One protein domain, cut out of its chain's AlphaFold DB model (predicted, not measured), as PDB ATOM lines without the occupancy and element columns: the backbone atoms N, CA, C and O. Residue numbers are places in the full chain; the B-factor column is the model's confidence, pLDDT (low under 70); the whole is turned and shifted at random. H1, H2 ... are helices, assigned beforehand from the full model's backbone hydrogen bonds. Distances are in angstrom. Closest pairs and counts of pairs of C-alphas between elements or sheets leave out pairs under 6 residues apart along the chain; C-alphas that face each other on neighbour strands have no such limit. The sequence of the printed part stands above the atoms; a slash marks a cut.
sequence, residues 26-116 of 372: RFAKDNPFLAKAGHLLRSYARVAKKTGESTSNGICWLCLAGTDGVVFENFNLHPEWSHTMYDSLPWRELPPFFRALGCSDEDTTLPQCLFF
ATOM      1  N   ARG A  26     -32.611 -24.045  16.991       55.22
ATOM      2  CA  ARG A  26     -33.644 -24.354  17.989       55.22
ATOM      3  C   ARG A  26     -33.616 -23.340  19.118       55.22
ATOM      4  O   ARG A  26     -32.751 -23.388  19.987       55.22
ATOM      5  N   PHE A  27     -34.584 -22.428  19.116       57.97
ATOM      6  CA  PHE A  27     -34.726 -21.438  20.176       57.97
ATOM      7  C   PHE A  27     -35.930 -21.779  21.054       57.97
ATOM      8  O   PHE A  27     -37.078 -21.570  20.666       57.97
ATOM      9  N   ALA A  28     -35.660 -22.308  22.248       66.19
ATOM     10  CA  ALA A  28     -36.655 -22.524  23.291       66.19
ATOM     11  C   ALA A  28     -36.335 -21.618  24.486       66.19
ATOM     12  O   ALA A  28     -35.235 -21.671  25.037       66.19
ATOM     13  N   LYS A  29     -37.286 -20.757  24.854       75.69
ATOM     14  CA  LYS A  29     -37.283 -19.883  26.040       75.69
ATOM     15  C   LYS A  29     -38.729 -19.649  26.475       75.69
ATOM     16  O   LYS A  29     -39.662 -20.138  25.839       75.69
ATOM     17  N   ASP A  30     -38.926 -18.914  27.563       81.88
ATOM     18  CA  ASP A  30     -40.262 -18.513  27.976       81.88
ATOM     19  C   ASP A  30     -40.950 -17.673  26.880       81.88
ATOM     20  O   ASP A  30     -40.321 -16.929  26.122       81.88
ATOM     21  N   ASN A  31     -42.279 -17.780  26.786       85.94
ATOM     22  CA  ASN A  31     -43.044 -17.089  25.743       85.94
ATOM     23  C   ASN A  31     -42.785 -15.565  25.668       85.94
ATOM     24  O   ASN A  31     -42.724 -15.045  24.552       85.94
ATOM     25  N   PRO A  32     -42.636 -14.812  26.787       88.06
ATOM     26  CA  PRO A  32     -42.283 -13.394  26.723       88.06
ATOM     27  C   PRO A  32     -40.950 -13.132  26.017       88.06
ATOM     28  O   PRO A  32     -40.847 -12.161  25.263       88.06
ATOM     29  N   PHE A  33     -39.935 -13.964  26.261       85.75
ATOM     30  CA  PHE A  33     -38.655 -13.847  25.578       85.75
ATOM     31  C   PHE A  33     -38.816 -14.130  24.090       85.75
ATOM     32  O   PHE A  33     -38.394 -13.305  23.284       85.75
ATOM     33  N   LEU A  34     -39.461 -15.241  23.718       87.81
ATOM     34  CA  LEU A  34     -39.639 -15.615  22.311       87.81
ATOM     35  C   LEU A  34     -40.404 -14.540  21.533       87.81
ATOM     36  O   LEU A  34     -39.992 -14.168  20.436       87.81
ATOM     37  N   ALA A  35     -41.450 -13.961  22.130       89.88
ATOM     38  CA  ALA A  35     -42.199 -12.861  21.532       89.88
ATOM     39  C   ALA A  35     -41.323 -11.636  21.237       89.88
ATOM     40  O   ALA A  35     -41.437 -11.032  20.170       89.88
ATOM     41  N   LYS A  36     -40.430 -11.279  22.168       88.00
ATOM     42  CA  LYS A  36     -39.520 -10.141  22.004       88.00
ATOM     43  C   LYS A  36     -38.376 -10.453  21.050       88.00
ATOM     44  O   LYS A  36     -38.115  -9.646  20.175       88.00
ATOM     45  N   ALA A  37     -37.703 -11.590  21.198       83.94
ATOM     46  CA  ALA A  37     -36.562 -11.967  20.367       83.94
ATOM     47  C   ALA A  37     -36.978 -12.219  18.911       83.94
ATOM     48  O   ALA A  37     -36.287 -11.794  17.990       83.94
ATOM     49  N   GLY A  38     -38.137 -12.852  18.712       86.94
ATOM     50  CA  GLY A  38     -38.733 -13.135  17.409       86.94
ATOM     51  C   GLY A  38     -39.440 -11.955  16.750       86.94
ATOM     52  O   GLY A  38     -39.997 -12.142  15.677       86.94
ATOM     53  N   HIS A  39     -39.472 -10.769  17.375       89.94
ATOM     54  CA  HIS A  39     -40.263  -9.622  16.902       89.94
ATOM     55  C   HIS A  39     -41.716 -10.019  16.541       89.94
ATOM     56  O   HIS A  39     -42.269  -9.574  15.532       89.94
ATOM     57  N   LEU A  40     -42.332 -10.887  17.357       92.31
ATOM     58  CA  LEU A  40     -43.582 -11.556  17.004       92.31
ATOM     59  C   LEU A  40     -44.778 -10.594  17.092       92.31
ATOM     60  O   LEU A  40     -45.100 -10.044  18.149       92.31
ATOM     61  N   LEU A  41     -45.490 -10.444  15.978       92.94
ATOM     62  CA  LEU A  41     -46.776  -9.755  15.864       92.94
ATOM     63  C   LEU A  41     -47.900 -10.527  16.559       92.94
ATOM     64  O   LEU A  41     -48.828  -9.907  17.085       92.94
ATOM     65  N   ARG A  42     -47.788 -11.860  16.583       92.88
ATOM     66  CA  ARG A  42     -48.744 -12.794  17.185       92.88
ATOM     67  C   ARG A  42     -48.111 -13.512  18.366       92.88
ATOM     68  O   ARG A  42     -47.041 -14.099  18.238       92.88
ATOM     69  N   SER A  43     -48.740 -13.434  19.535       92.31
ATOM     70  CA  SER A  43     -48.230 -14.068  20.759       92.31
ATOM     71  C   SER A  43     -49.293 -14.122  21.854       92.31
ATOM     72  O   SER A  43     -50.290 -13.404  21.807       92.31
ATOM     73  N   TYR A  44     -49.045 -14.920  22.895       86.94
ATOM     74  CA  TYR A  44     -49.950 -15.135  24.031       86.94
ATOM     75  C   TYR A  44     -50.443 -13.836  24.697       86.94
ATOM     76  O   TYR A  44     -51.506 -13.820  25.310       86.94
ATOM     77  N   ALA A  45     -49.679 -12.744  24.596       86.31
ATOM     78  CA  ALA A  45     -50.018 -11.447  25.176       86.31
ATOM     79  C   ALA A  45     -51.080 -10.665  24.375       86.31
ATOM     80  O   ALA A  45     -51.558  -9.634  24.848       86.31
ATOM     81  N   ARG A  46     -51.426 -11.128  23.168       85.25
ATOM     82  CA  ARG A  46     -52.346 -10.469  22.228       85.25
ATOM     83  C   ARG A  46     -53.776 -11.011  22.279       85.25
ATOM     84  O   ARG A  46     -54.566 -10.662  21.415       85.25
ATOM     85  N   VAL A  47     -54.112 -11.828  23.279       82.81
ATOM     86  CA  VAL A  47     -55.488 -12.305  23.481       82.81
ATOM     87  C   VAL A  47     -56.448 -11.119  23.641       82.81
ATOM     88  O   VAL A  47     -56.137 -10.172  24.371       82.81
ATOM     89  N   ALA A  48     -57.594 -11.169  22.957       75.81
ATOM     90  CA  ALA A  48     -58.651 -10.173  23.112       75.81
ATOM     91  C   ALA A  48     -59.108 -10.145  24.575       75.81
ATOM     92  O   ALA A  48     -59.380 -11.188  25.172       75.81
ATOM     93  N   LYS A  49     -59.149  -8.957  25.182       71.56
ATOM     94  CA  LYS A  49     -59.449  -8.808  26.616       71.56
ATOM     95  C   LYS A  49     -60.908  -8.466  26.867       71.56
ATOM     96  O   LYS A  49     -61.367  -8.580  28.003       71.56
ATOM     97  N   LYS A  50     -61.626  -8.015  25.838       67.88
ATOM     98  CA  LYS A  50     -63.041  -7.647  25.918       67.88
ATOM     99  C   LYS A  50     -63.827  -8.270  24.773       67.88
ATOM    100  O   LYS A  50     -63.356  -8.340  23.640       67.88
ATOM    101  N   THR A  51     -65.056  -8.675  25.069       63.28
ATOM    102  CA  THR A  51     -66.027  -9.090  24.054       63.28
ATOM    103  C   THR A  51     -66.264  -7.934  23.077       63.28
ATOM    104  O   THR A  51     -66.567  -6.823  23.511       63.28
ATOM    105  N   GLY A  52     -66.108  -8.180  21.774       60.94
ATOM    106  CA  GLY A  52     -66.282  -7.162  20.728       60.94
ATOM    107  C   GLY A  52     -65.058  -6.276  20.454       60.94
ATOM    108  O   GLY A  52     -65.172  -5.317  19.696       60.94
ATOM    109  N   GLU A  53     -63.895  -6.568  21.047       66.69
ATOM    110  CA  GLU A  53     -62.635  -5.906  20.690       66.69
ATOM    111  C   GLU A  53     -62.216  -6.327  19.266       66.69
ATOM    112  O   GLU A  53     -62.073  -7.514  18.978       66.69
ATOM    113  N   SER A  54     -62.075  -5.353  18.362       51.62
ATOM    114  CA  SER A  54     -61.763  -5.574  16.946       51.62
ATOM    115  C   SER A  54     -60.363  -6.166  16.765       51.62
ATOM    116  O   SER A  54     -59.386  -5.572  17.227       51.62
ATOM    117  N   THR A  55     -60.277  -7.285  16.039       55.84
ATOM    118  CA  THR A  55     -59.059  -7.868  15.451       55.84
ATOM    119  C   THR A  55     -57.893  -8.027  16.430       55.84
ATOM    120  O   THR A  55     -56.960  -7.219  16.472       55.84
ATOM    121  N   SER A  56     -57.898  -9.118  17.198       74.25
ATOM    122  CA  SER A  56     -56.646  -9.631  17.761       74.25
ATOM    123  C   SER A  56     -55.750 -10.060  16.594       74.25
ATOM    124  O   SER A  56     -56.178 -10.806  15.717       74.25
ATOM    125  N   ASN A  57     -54.488  -9.620  16.588       86.50
ATOM    126  CA  ASN A  57     -53.512 -10.053  15.577       86.50
ATOM    127  C   ASN A  57     -53.260 -11.571  15.610       86.50
ATOM    128  O   ASN A  57     -52.601 -12.084  14.715       86.50
ATOM    129  N   GLY A  58     -53.748 -12.279  16.632       91.88
ATOM    130  CA  GLY A  58     -53.549 -13.704  16.848       91.88
ATOM    131  C   GLY A  58     -52.696 -13.975  18.081       91.88
ATOM    132  O   GLY A  58     -51.826 -13.185  18.467       91.88
ATOM    133  N   ILE A  59     -52.942 -15.122  18.710       94.00
ATOM    134  CA  ILE A  59     -52.237 -15.560  19.918       94.00
ATOM    135  C   ILE A  59     -51.079 -16.507  19.611       94.00
ATOM    136  O   ILE A  59     -50.246 -16.736  20.486       94.00
ATOM    137  N   CYS A  60     -50.983 -17.038  18.392       95.38
ATOM    138  CA  CYS A  60     -49.977 -18.023  17.999       95.38
ATOM    139  C   CYS A  60     -49.067 -17.507  16.881       95.38
ATOM    140  O   CYS A  60     -49.525 -16.867  15.939       95.38
ATOM    141  N   TRP A  61     -47.766 -17.788  16.973       94.94
ATOM    142  CA  TRP A  61     -46.818 -17.442  15.911       94.94
ATOM    143  C   TRP A  61     -46.717 -18.507  14.818       94.94
ATOM    144  O   TRP A  61     -46.292 -18.179  13.715       94.94
ATOM    145  N   LEU A  62     -47.140 -19.745  15.095       96.00
ATOM    146  CA  LEU A  62     -47.125 -20.833  14.113       96.00
ATOM    147  C   LEU A  62     -48.384 -20.872  13.242       96.00
ATOM    148  O   LEU A  62     -48.316 -21.347  12.118       96.00
ATOM    149  N   CYS A  63     -49.516 -20.367  13.733       96.25
ATOM    150  CA  CYS A  63     -50.798 -20.391  13.026       96.25
ATOM    151  C   CYS A  63     -51.581 -19.085  13.222       96.25
ATOM    152  O   CYS A  63     -51.096 -18.144  13.856       96.25
ATOM    153  N   LEU A  64     -52.805 -19.032  12.696       95.19
ATOM    154  CA  LEU A  64     -53.708 -17.884  12.815       95.19
ATOM    155  C   LEU A  64     -54.658 -17.975  14.021       95.19
ATOM    156  O   LEU A  64     -55.606 -17.210  14.124       95.19
ATOM    157  N   ALA A  65     -54.427 -18.877  14.976       95.25
ATOM    158  CA  ALA A  65     -55.285 -18.979  16.154       95.25
ATOM    159  C   ALA A  65     -55.419 -17.643  16.904       95.25
ATOM    160  O   ALA A  65     -54.433 -16.944  17.161       95.25
ATOM    161  N   GLY A  66     -56.648 -17.308  17.290       91.56
ATOM    162  CA  GLY A  66     -56.995 -16.058  17.960       91.56
ATOM    163  C   GLY A  66     -57.099 -14.844  17.032       91.56
ATOM    164  O   GLY A  66     -57.191 -13.733  17.553       91.56
ATOM    165  N   THR A  67     -57.044 -15.022  15.706       91.25
ATOM    166  CA  THR A  67     -57.492 -14.009  14.737       91.25
ATOM    167  C   THR A  67     -58.987 -14.156  14.460       91.25
ATOM    168  O   THR A  67     -59.620 -15.138  14.858       91.25
ATOM    169  N   ASP A  68     -59.551 -13.200  13.727       87.62
ATOM    170  CA  ASP A  68     -60.938 -13.261  13.273       87.62
ATOM    171  C   ASP A  68     -61.202 -14.571  12.510       87.62
ATOM    172  O   ASP A  68     -60.473 -14.931  11.585       87.62
ATOM    173  N   GLY A  69     -62.230 -15.310  12.936       87.56
ATOM    174  CA  GLY A  69     -62.648 -16.574  12.319       87.56
ATOM    175  C   GLY A  69     -61.846 -17.821  12.715       87.56
ATOM    176  O   GLY A  69     -62.254 -18.917  12.340       87.56
ATOM    177  N   VAL A  70     -60.762 -17.703  13.494       93.12
ATOM    178  CA  VAL A  70     -59.910 -18.848  13.871       93.12
ATOM    179  C   VAL A  70     -59.798 -18.957  15.393       93.12
ATOM    180  O   VAL A  70     -58.957 -18.326  16.033       93.12
ATOM    181  N   VAL A  71     -60.652 -19.788  15.993       92.25
ATOM    182  CA  VAL A  71     -60.704 -19.988  17.452       92.25
ATOM    183  C   VAL A  71     -59.483 -20.753  17.968       92.25
ATOM    184  O   VAL A  71     -59.022 -21.714  17.347       92.25
ATOM    185  N   PHE A  72     -58.943 -20.347  19.120       93.56
ATOM    186  CA  PHE A  72     -57.775 -21.012  19.719       93.56
ATOM    187  C   PHE A  72     -58.163 -22.070  20.760       93.56
ATOM    188  O   PHE A  72     -57.339 -22.907  21.130       93.56
ATOM    189  N   GLU A  73     -59.416 -22.039  21.212       93.06
ATOM    190  CA  GLU A  73     -60.007 -22.897  22.239       93.06
ATOM    191  C   GLU A  73     -60.515 -24.241  21.694       93.06
ATOM    192  O   GLU A  73     -60.991 -25.078  22.460       93.06
ATOM    193  N   ASN A  74     -60.420 -24.476  20.379       94.50
ATOM    194  CA  ASN A  74     -60.742 -25.776  19.799       94.50
ATOM    195  C   ASN A  74     -59.600 -26.777  20.061       94.50
ATOM    196  O   ASN A  74     -58.522 -26.702  19.456       94.50
ATOM    197  N   PHE A  75     -59.864 -27.721  20.971       96.31
ATOM    198  CA  PHE A  75     -58.945 -28.789  21.380       96.31
ATOM    199  C   PHE A  75     -59.204 -30.146  20.704       96.31
ATOM    200  O   PHE A  75     -58.719 -31.174  21.175       96.31
ATOM    201  N   ASN A  76     -59.972 -30.172  19.611       95.62
ATOM    202  CA  ASN A  76     -60.128 -31.373  18.790       95.62
ATOM    203  C   ASN A  76     -58.817 -31.736  18.080       95.62
ATOM    204  O   ASN A  76     -57.969 -30.881  17.867       95.62
ATOM    205  N   LEU A  77     -58.677 -32.989  17.637       95.62
ATOM    206  CA  LEU A  77     -57.468 -33.460  16.944       95.62
ATOM    207  C   LEU A  77     -57.188 -32.722  15.618       95.62
ATOM    208  O   LEU A  77     -56.031 -32.509  15.249       95.62
ATOM    209  N   HIS A  78     -58.244 -32.317  14.911       95.81
ATOM    210  CA  HIS A  78     -58.176 -31.571  13.650       95.81
ATOM    211  C   HIS A  78     -58.918 -30.236  13.792       95.81
ATOM    212  O   HIS A  78     -60.023 -30.088  13.278       95.81
ATOM    213  N   PRO A  79     -58.366 -29.289  14.562       96.38
ATOM    214  CA  PRO A  79     -58.993 -27.995  14.780       96.38
ATOM    215  C   PRO A  79     -58.725 -27.068  13.588       96.38
ATOM    216  O   PRO A  79     -57.726 -27.231  12.879       96.38
ATOM    217  N   GLU A  80     -59.563 -26.052  13.397       95.25
ATOM    218  CA  GLU A  80     -59.502 -25.148  12.240       95.25
ATOM    219  C   GLU A  80     -58.144 -24.448  12.148       95.25
ATOM    220  O   GLU A  80     -57.548 -24.371  11.073       95.25
ATOM    221  N   TRP A  81     -57.592 -24.029  13.292       96.25
ATOM    222  CA  TRP A  81     -56.284 -23.380  13.350       96.25
ATOM    223  C   TRP A  81     -55.155 -24.250  12.788       96.25
ATOM    224  O   TRP A  81     -54.160 -23.709  12.305       96.25
ATOM    225  N   SER A  82     -55.281 -25.583  12.813       96.94
ATOM    226  CA  SER A  82     -54.216 -26.481  12.344       96.94
ATOM    227  C   SER A  82     -54.020 -26.430  10.832       96.94
ATOM    228  O   SER A  82     -52.927 -26.713  10.355       96.94
ATOM    229  N   HIS A  83     -55.048 -26.004  10.096       96.19
ATOM    230  CA  HIS A  83     -54.978 -25.774   8.656       96.19
ATOM    231  C   HIS A  83     -54.344 -24.433   8.294       96.19
ATOM    232  O   HIS A  83     -54.035 -24.229   7.131       96.19
ATOM    233  N   THR A  84     -54.139 -23.555   9.282       96.69
ATOM    234  CA  THR A  84     -53.546 -22.220   9.092       96.69
ATOM    235  C   THR A  84     -52.068 -22.149   9.481       96.69
ATOM    236  O   THR A  84     -51.494 -21.075   9.690       96.69
ATOM    237  N   MET A  85     -51.463 -23.317   9.708       96.38
ATOM    238  CA  MET A  85     -50.072 -23.449  10.117       96.38
ATOM    239  C   MET A  85     -49.156 -22.939   9.010       96.38
ATOM    240  O   MET A  85     -49.196 -23.448   7.897       96.38
ATOM    241  N   TYR A  86     -48.299 -21.977   9.348       95.00
ATOM    242  CA  TYR A  86     -47.324 -21.377   8.432       95.00
ATOM    243  C   TYR A  86     -47.939 -20.610   7.248       95.00
ATOM    244  O   TYR A  86     -47.229 -20.273   6.304       95.00
ATOM    245  N   ASP A  87     -49.228 -20.254   7.319       94.38
ATOM    246  CA  ASP A  87     -49.908 -19.455   6.286       94.38
ATOM    247  C   ASP A  87     -49.307 -18.054   6.129       94.38
ATOM    248  O   ASP A  87     -49.365 -17.443   5.065       94.38
ATOM    249  N   SER A  88     -48.765 -17.502   7.216       92.94
ATOM    250  CA  SER A  88     -48.145 -16.179   7.209       92.94
ATOM    251  C   SER A  88     -47.031 -16.073   8.235       92.94
ATOM    252  O   SER A  88     -47.119 -16.611   9.345       92.94
ATOM    253  N   LEU A  89     -46.014 -15.284   7.904       94.19
ATOM    254  CA  LEU A  89     -44.958 -14.959   8.850       94.19
ATOM    255  C   LEU A  89     -45.503 -14.163  10.048       94.19
ATOM    256  O   LEU A  89     -46.345 -13.275   9.884       94.19
ATOM    257  N   PRO A  90     -45.026 -14.441  11.273       94.44
ATOM    258  CA  PRO A  90     -45.469 -13.753  12.474       94.44
ATOM    259  C   PRO A  90     -44.668 -12.473  12.746       94.44
ATOM    260  O   PRO A  90     -44.738 -11.963  13.856       94.44
ATOM    261  N   TRP A  91     -43.914 -11.937  11.785       93.19
ATOM    262  CA  TRP A  91     -43.112 -10.714  11.915       93.19
ATOM    263  C   TRP A  91     -43.245  -9.842  10.662       93.19
ATOM    264  O   TRP A  91     -43.543 -10.343   9.583       93.19
ATOM    265  N   ARG A  92     -43.019  -8.526  10.800       91.88
ATOM    266  CA  ARG A  92     -42.960  -7.602   9.644       91.88
ATOM    267  C   ARG A  92     -41.625  -7.659   8.918       91.88
ATOM    268  O   ARG A  92     -41.571  -7.449   7.719       91.88
ATOM    269  N   GLU A  93     -40.562  -7.903   9.672       91.25
ATOM    270  CA  GLU A  93     -39.193  -7.980   9.182       91.25
ATOM    271  C   GLU A  93     -38.535  -9.210   9.789       91.25
ATOM    272  O   GLU A  93     -38.763  -9.507  10.966       91.25
ATOM    273  N   LEU A  94     -37.692  -9.888   9.005       90.81
ATOM    274  CA  LEU A  94     -36.950 -11.053   9.470       90.81
ATOM    275  C   LEU A  94     -36.177 -10.722  10.762       90.81
ATOM    276  O   LEU A  94     -35.347  -9.796  10.740       90.81
ATOM    277  N   PRO A  95     -36.402 -11.468  11.864       90.38
ATOM    278  CA  PRO A  95     -35.731 -11.228  13.130       90.38
ATOM    279  C   PRO A  95     -34.203 -11.229  12.978       90.38
ATOM    280  O   PRO A  95     -33.661 -12.077  12.262       90.38
ATOM    281  N   PRO A  96     -33.478 -10.325  13.665       85.25
ATOM    282  CA  PRO A  96     -32.037 -10.163  13.468       85.25
ATOM    283  C   PRO A  96     -31.222 -11.448  13.648       85.25
ATOM    284  O   PRO A  96     -30.236 -11.645  12.942       85.25
ATOM    285  N   PHE A  97     -31.633 -12.335  14.559       82.00
ATOM    286  CA  PHE A  97     -30.930 -13.599  14.785       82.00
ATOM    287  C   PHE A  97     -31.123 -14.583  13.620       82.00
ATOM    288  O   PHE A  97     -30.153 -15.204  13.204       82.00
ATOM    289  N   PHE A  98     -32.318 -14.672  13.025       84.94
ATOM    290  CA  PHE A  98     -32.534 -15.476  11.818       84.94
ATOM    291  C   PHE A  98     -31.765 -14.909  10.623       84.94
ATOM    292  O   PHE A  98     -31.129 -15.657   9.885       84.94
ATOM    293  N   ARG A  99     -31.726 -13.579  10.483       85.94
ATOM    294  CA  ARG A  99     -30.905 -12.909   9.462       85.94
ATOM    295  C   ARG A  99     -29.418 -13.236   9.617       85.94
ATOM    296  O   ARG A  99     -28.743 -13.508   8.631       85.94
ATOM    297  N   ALA A 100     -28.908 -13.240  10.849       80.62
ATOM    298  CA  ALA A 100     -27.518 -13.592  11.138       80.62
ATOM    299  C   ALA A 100     -27.193 -15.064  10.819       80.62
ATOM    300  O   ALA A 100     -26.051 -15.371  10.487       80.62
ATOM    301  N   LEU A 101     -28.192 -15.950  10.878       81.00
ATOM    302  CA  LEU A 101     -28.087 -17.361  10.491       81.00
ATOM    303  C   LEU A 101     -28.257 -17.595   8.978       81.00
ATOM    304  O   LEU A 101     -28.242 -18.744   8.538       81.00
ATOM    305  N   GLY A 102     -28.414 -16.530   8.183       85.75
ATOM    306  CA  GLY A 102     -28.605 -16.622   6.735       85.75
ATOM    307  C   GLY A 102     -29.989 -17.125   6.319       85.75
ATOM    308  O   GLY A 102     -30.139 -17.618   5.205       85.75
ATOM    309  N   CYS A 103     -30.991 -17.037   7.198       88.31
ATOM    310  CA  CYS A 103     -32.373 -17.369   6.855       88.31
ATOM    311  C   CYS A 103     -33.003 -16.286   5.959       88.31
ATOM    312  O   CYS A 103     -32.554 -15.138   5.950       88.31
ATOM    313  N   SER A 104     -34.067 -16.660   5.248       87.44
ATOM    314  CA  SER A 104     -34.862 -15.782   4.379       87.44
ATOM    315  C   SER A 104     -36.274 -15.594   4.946       87.44
ATOM    316  O   SER A 104     -36.772 -16.457   5.668       87.44
ATOM    317  N   ASP A 105     -36.918 -14.475   4.625       87.06
ATOM    318  CA  ASP A 105     -38.340 -14.210   4.883       87.06
ATOM    319  C   ASP A 105     -39.277 -14.810   3.818       87.06
ATOM    320  O   ASP A 105     -40.494 -14.691   3.924       87.06
ATOM    321  N   GLU A 106     -38.741 -15.522   2.832       88.56
ATOM    322  CA  GLU A 106     -39.540 -16.344   1.914       88.56
ATOM    323  C   GLU A 106     -39.958 -17.688   2.544       88.56
ATOM    324  O   GLU A 106     -40.943 -18.296   2.125       88.56
ATOM    325  N   ASP A 107     -39.235 -18.153   3.569       88.94
ATOM    326  CA  ASP A 107     -39.525 -19.411   4.262       88.94
ATOM    327  C   ASP A 107     -40.586 -19.206   5.351       88.94
ATOM    328  O   ASP A 107     -40.289 -18.836   6.493       88.94
ATOM    329  N   THR A 108     -41.844 -19.485   5.012       89.88
ATOM    330  CA  THR A 108     -42.959 -19.369   5.959       89.88
ATOM    331  C   THR A 108     -42.934 -20.415   7.074       89.88
ATOM    332  O   THR A 108     -43.621 -20.237   8.082       89.88
ATOM    333  N   THR A 109     -42.121 -21.470   6.945       90.12
ATOM    334  CA  THR A 109     -41.965 -22.518   7.964       90.12
ATOM    335  C   THR A 109     -40.953 -22.141   9.038       90.12
ATOM    336  O   THR A 109     -41.003 -22.686  10.139       90.12
ATOM    337  N   LEU A 110     -40.100 -21.140   8.788       90.50
ATOM    338  CA  LEU A 110     -39.076 -20.653   9.714       90.50
ATOM    339  C   LEU A 110     -39.558 -20.399  11.162       90.50
ATOM    340  O   LEU A 110     -38.803 -20.695  12.092       90.50
ATOM    341  N   PRO A 111     -40.792 -19.917  11.430       92.00
ATOM    342  CA  PRO A 111     -41.308 -19.786  12.792       92.00
ATOM    343  C   PRO A 111     -41.281 -21.081  13.616       92.00
ATOM    344  O   PRO A 111     -41.227 -20.997  14.841       92.00
ATOM    345  N   GLN A 112     -41.278 -22.263  12.987       91.00
ATOM    346  CA  GLN A 112     -41.187 -23.560  13.675       91.00
ATOM    347  C   GLN A 112     -39.880 -23.748  14.459       91.00
ATOM    348  O   GLN A 112     -39.813 -24.562  15.374       91.00
ATOM    349  N   CYS A 113     -38.848 -22.967  14.135       88.44
ATOM    350  CA  CYS A 113     -37.591 -22.912  14.874       88.44
ATOM    351  C   CYS A 113     -37.737 -22.273  16.274       88.44
ATOM    352  O   CYS A 113     -36.845 -22.410  17.117       88.44
ATOM    353  N   LEU A 114     -38.857 -21.583  16.532       89.75
ATOM    354  CA  LEU A 114     -39.235 -21.038  17.835       89.75
ATOM    355  C   LEU A 114     -40.162 -22.022  18.551       89.75
ATOM    356  O   LEU A 114     -41.369 -22.068  18.295       89.75
ATOM    357  N   PHE A 115     -39.592 -22.806  19.460       89.44
ATOM    358  CA  PHE A 115     -40.302 -23.904  20.103       89.44
ATOM    359  C   PHE A 115     -41.137 -23.427  21.289       89.44
ATOM    360  O   PHE A 115     -40.697 -22.608  22.097       89.44
ATOM    361  N   PHE A 116     -42.327 -24.009  21.446       92.00
ATOM    362  CA  PHE A 116     -43.095 -23.855  22.674       92.00
ATOM    363  C   PHE A 116     -42.394 -24.572  23.824       92.00
ATOM    364  O   PHE A 116     -42.124 -25.772  23.752       92.00
TER     365      PHE A 116
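What this domain is: This is residues 26 to 116 of the 372 residues of the protein "Hypothetical protein" of Symbiodinium natans (UniProt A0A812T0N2). The printed part has little regular structure: it is an elongated fold made mostly of loops, with four short helices set singly among them. H1, H3 and H4 lie in one half, and the looped stretch of residues 38 to 79 reaches out to the other, where H2 lies. The 91 printed residues hold H1 to H4 in that order and no named strand; the class is all helix, with only 21 residues in named elements. The whole is compact, with a radius of gyration of the C-alphas of 13.3 A, and spans 40 by 26 by 22 A.

How they stand to each other: Residues 27 to 28 pair with residues 114 to 115, parallel. H1, residues 31 to 37, is apart from H2, residues 80 to 84. H1 and H3, residues 96 to 100, are apart, but only just, at 8.1 A between their closest C-alphas. H4, residues 110 to 113, touches no helix. In H1 and H3 every O i to N i+4 pair is within hydrogen-bond range; in H2 0 of 1 is, beside 2 of 2 O i to N i+3 pairs, and H4 is too short for an O i to N i+4 pair.

Where its parts are: H1 runs 9.9 A from C-alpha 31 at (-43.044, -17.089, 25.743). H2 measures 7.3 A, H3 6.1 A and H4 5.8 A, ending at C-alpha 113 at (-37.591, -22.912, 14.874).

The domain as a whole: The C-alphas farthest apart, of Thr 51 and Gly 102, are 41.9 A apart. The printed part has no cut. The links H1 to H2 and H2 to H3 are long. Residues 26 to 28 and 50 to 55 are under pLDDT 70.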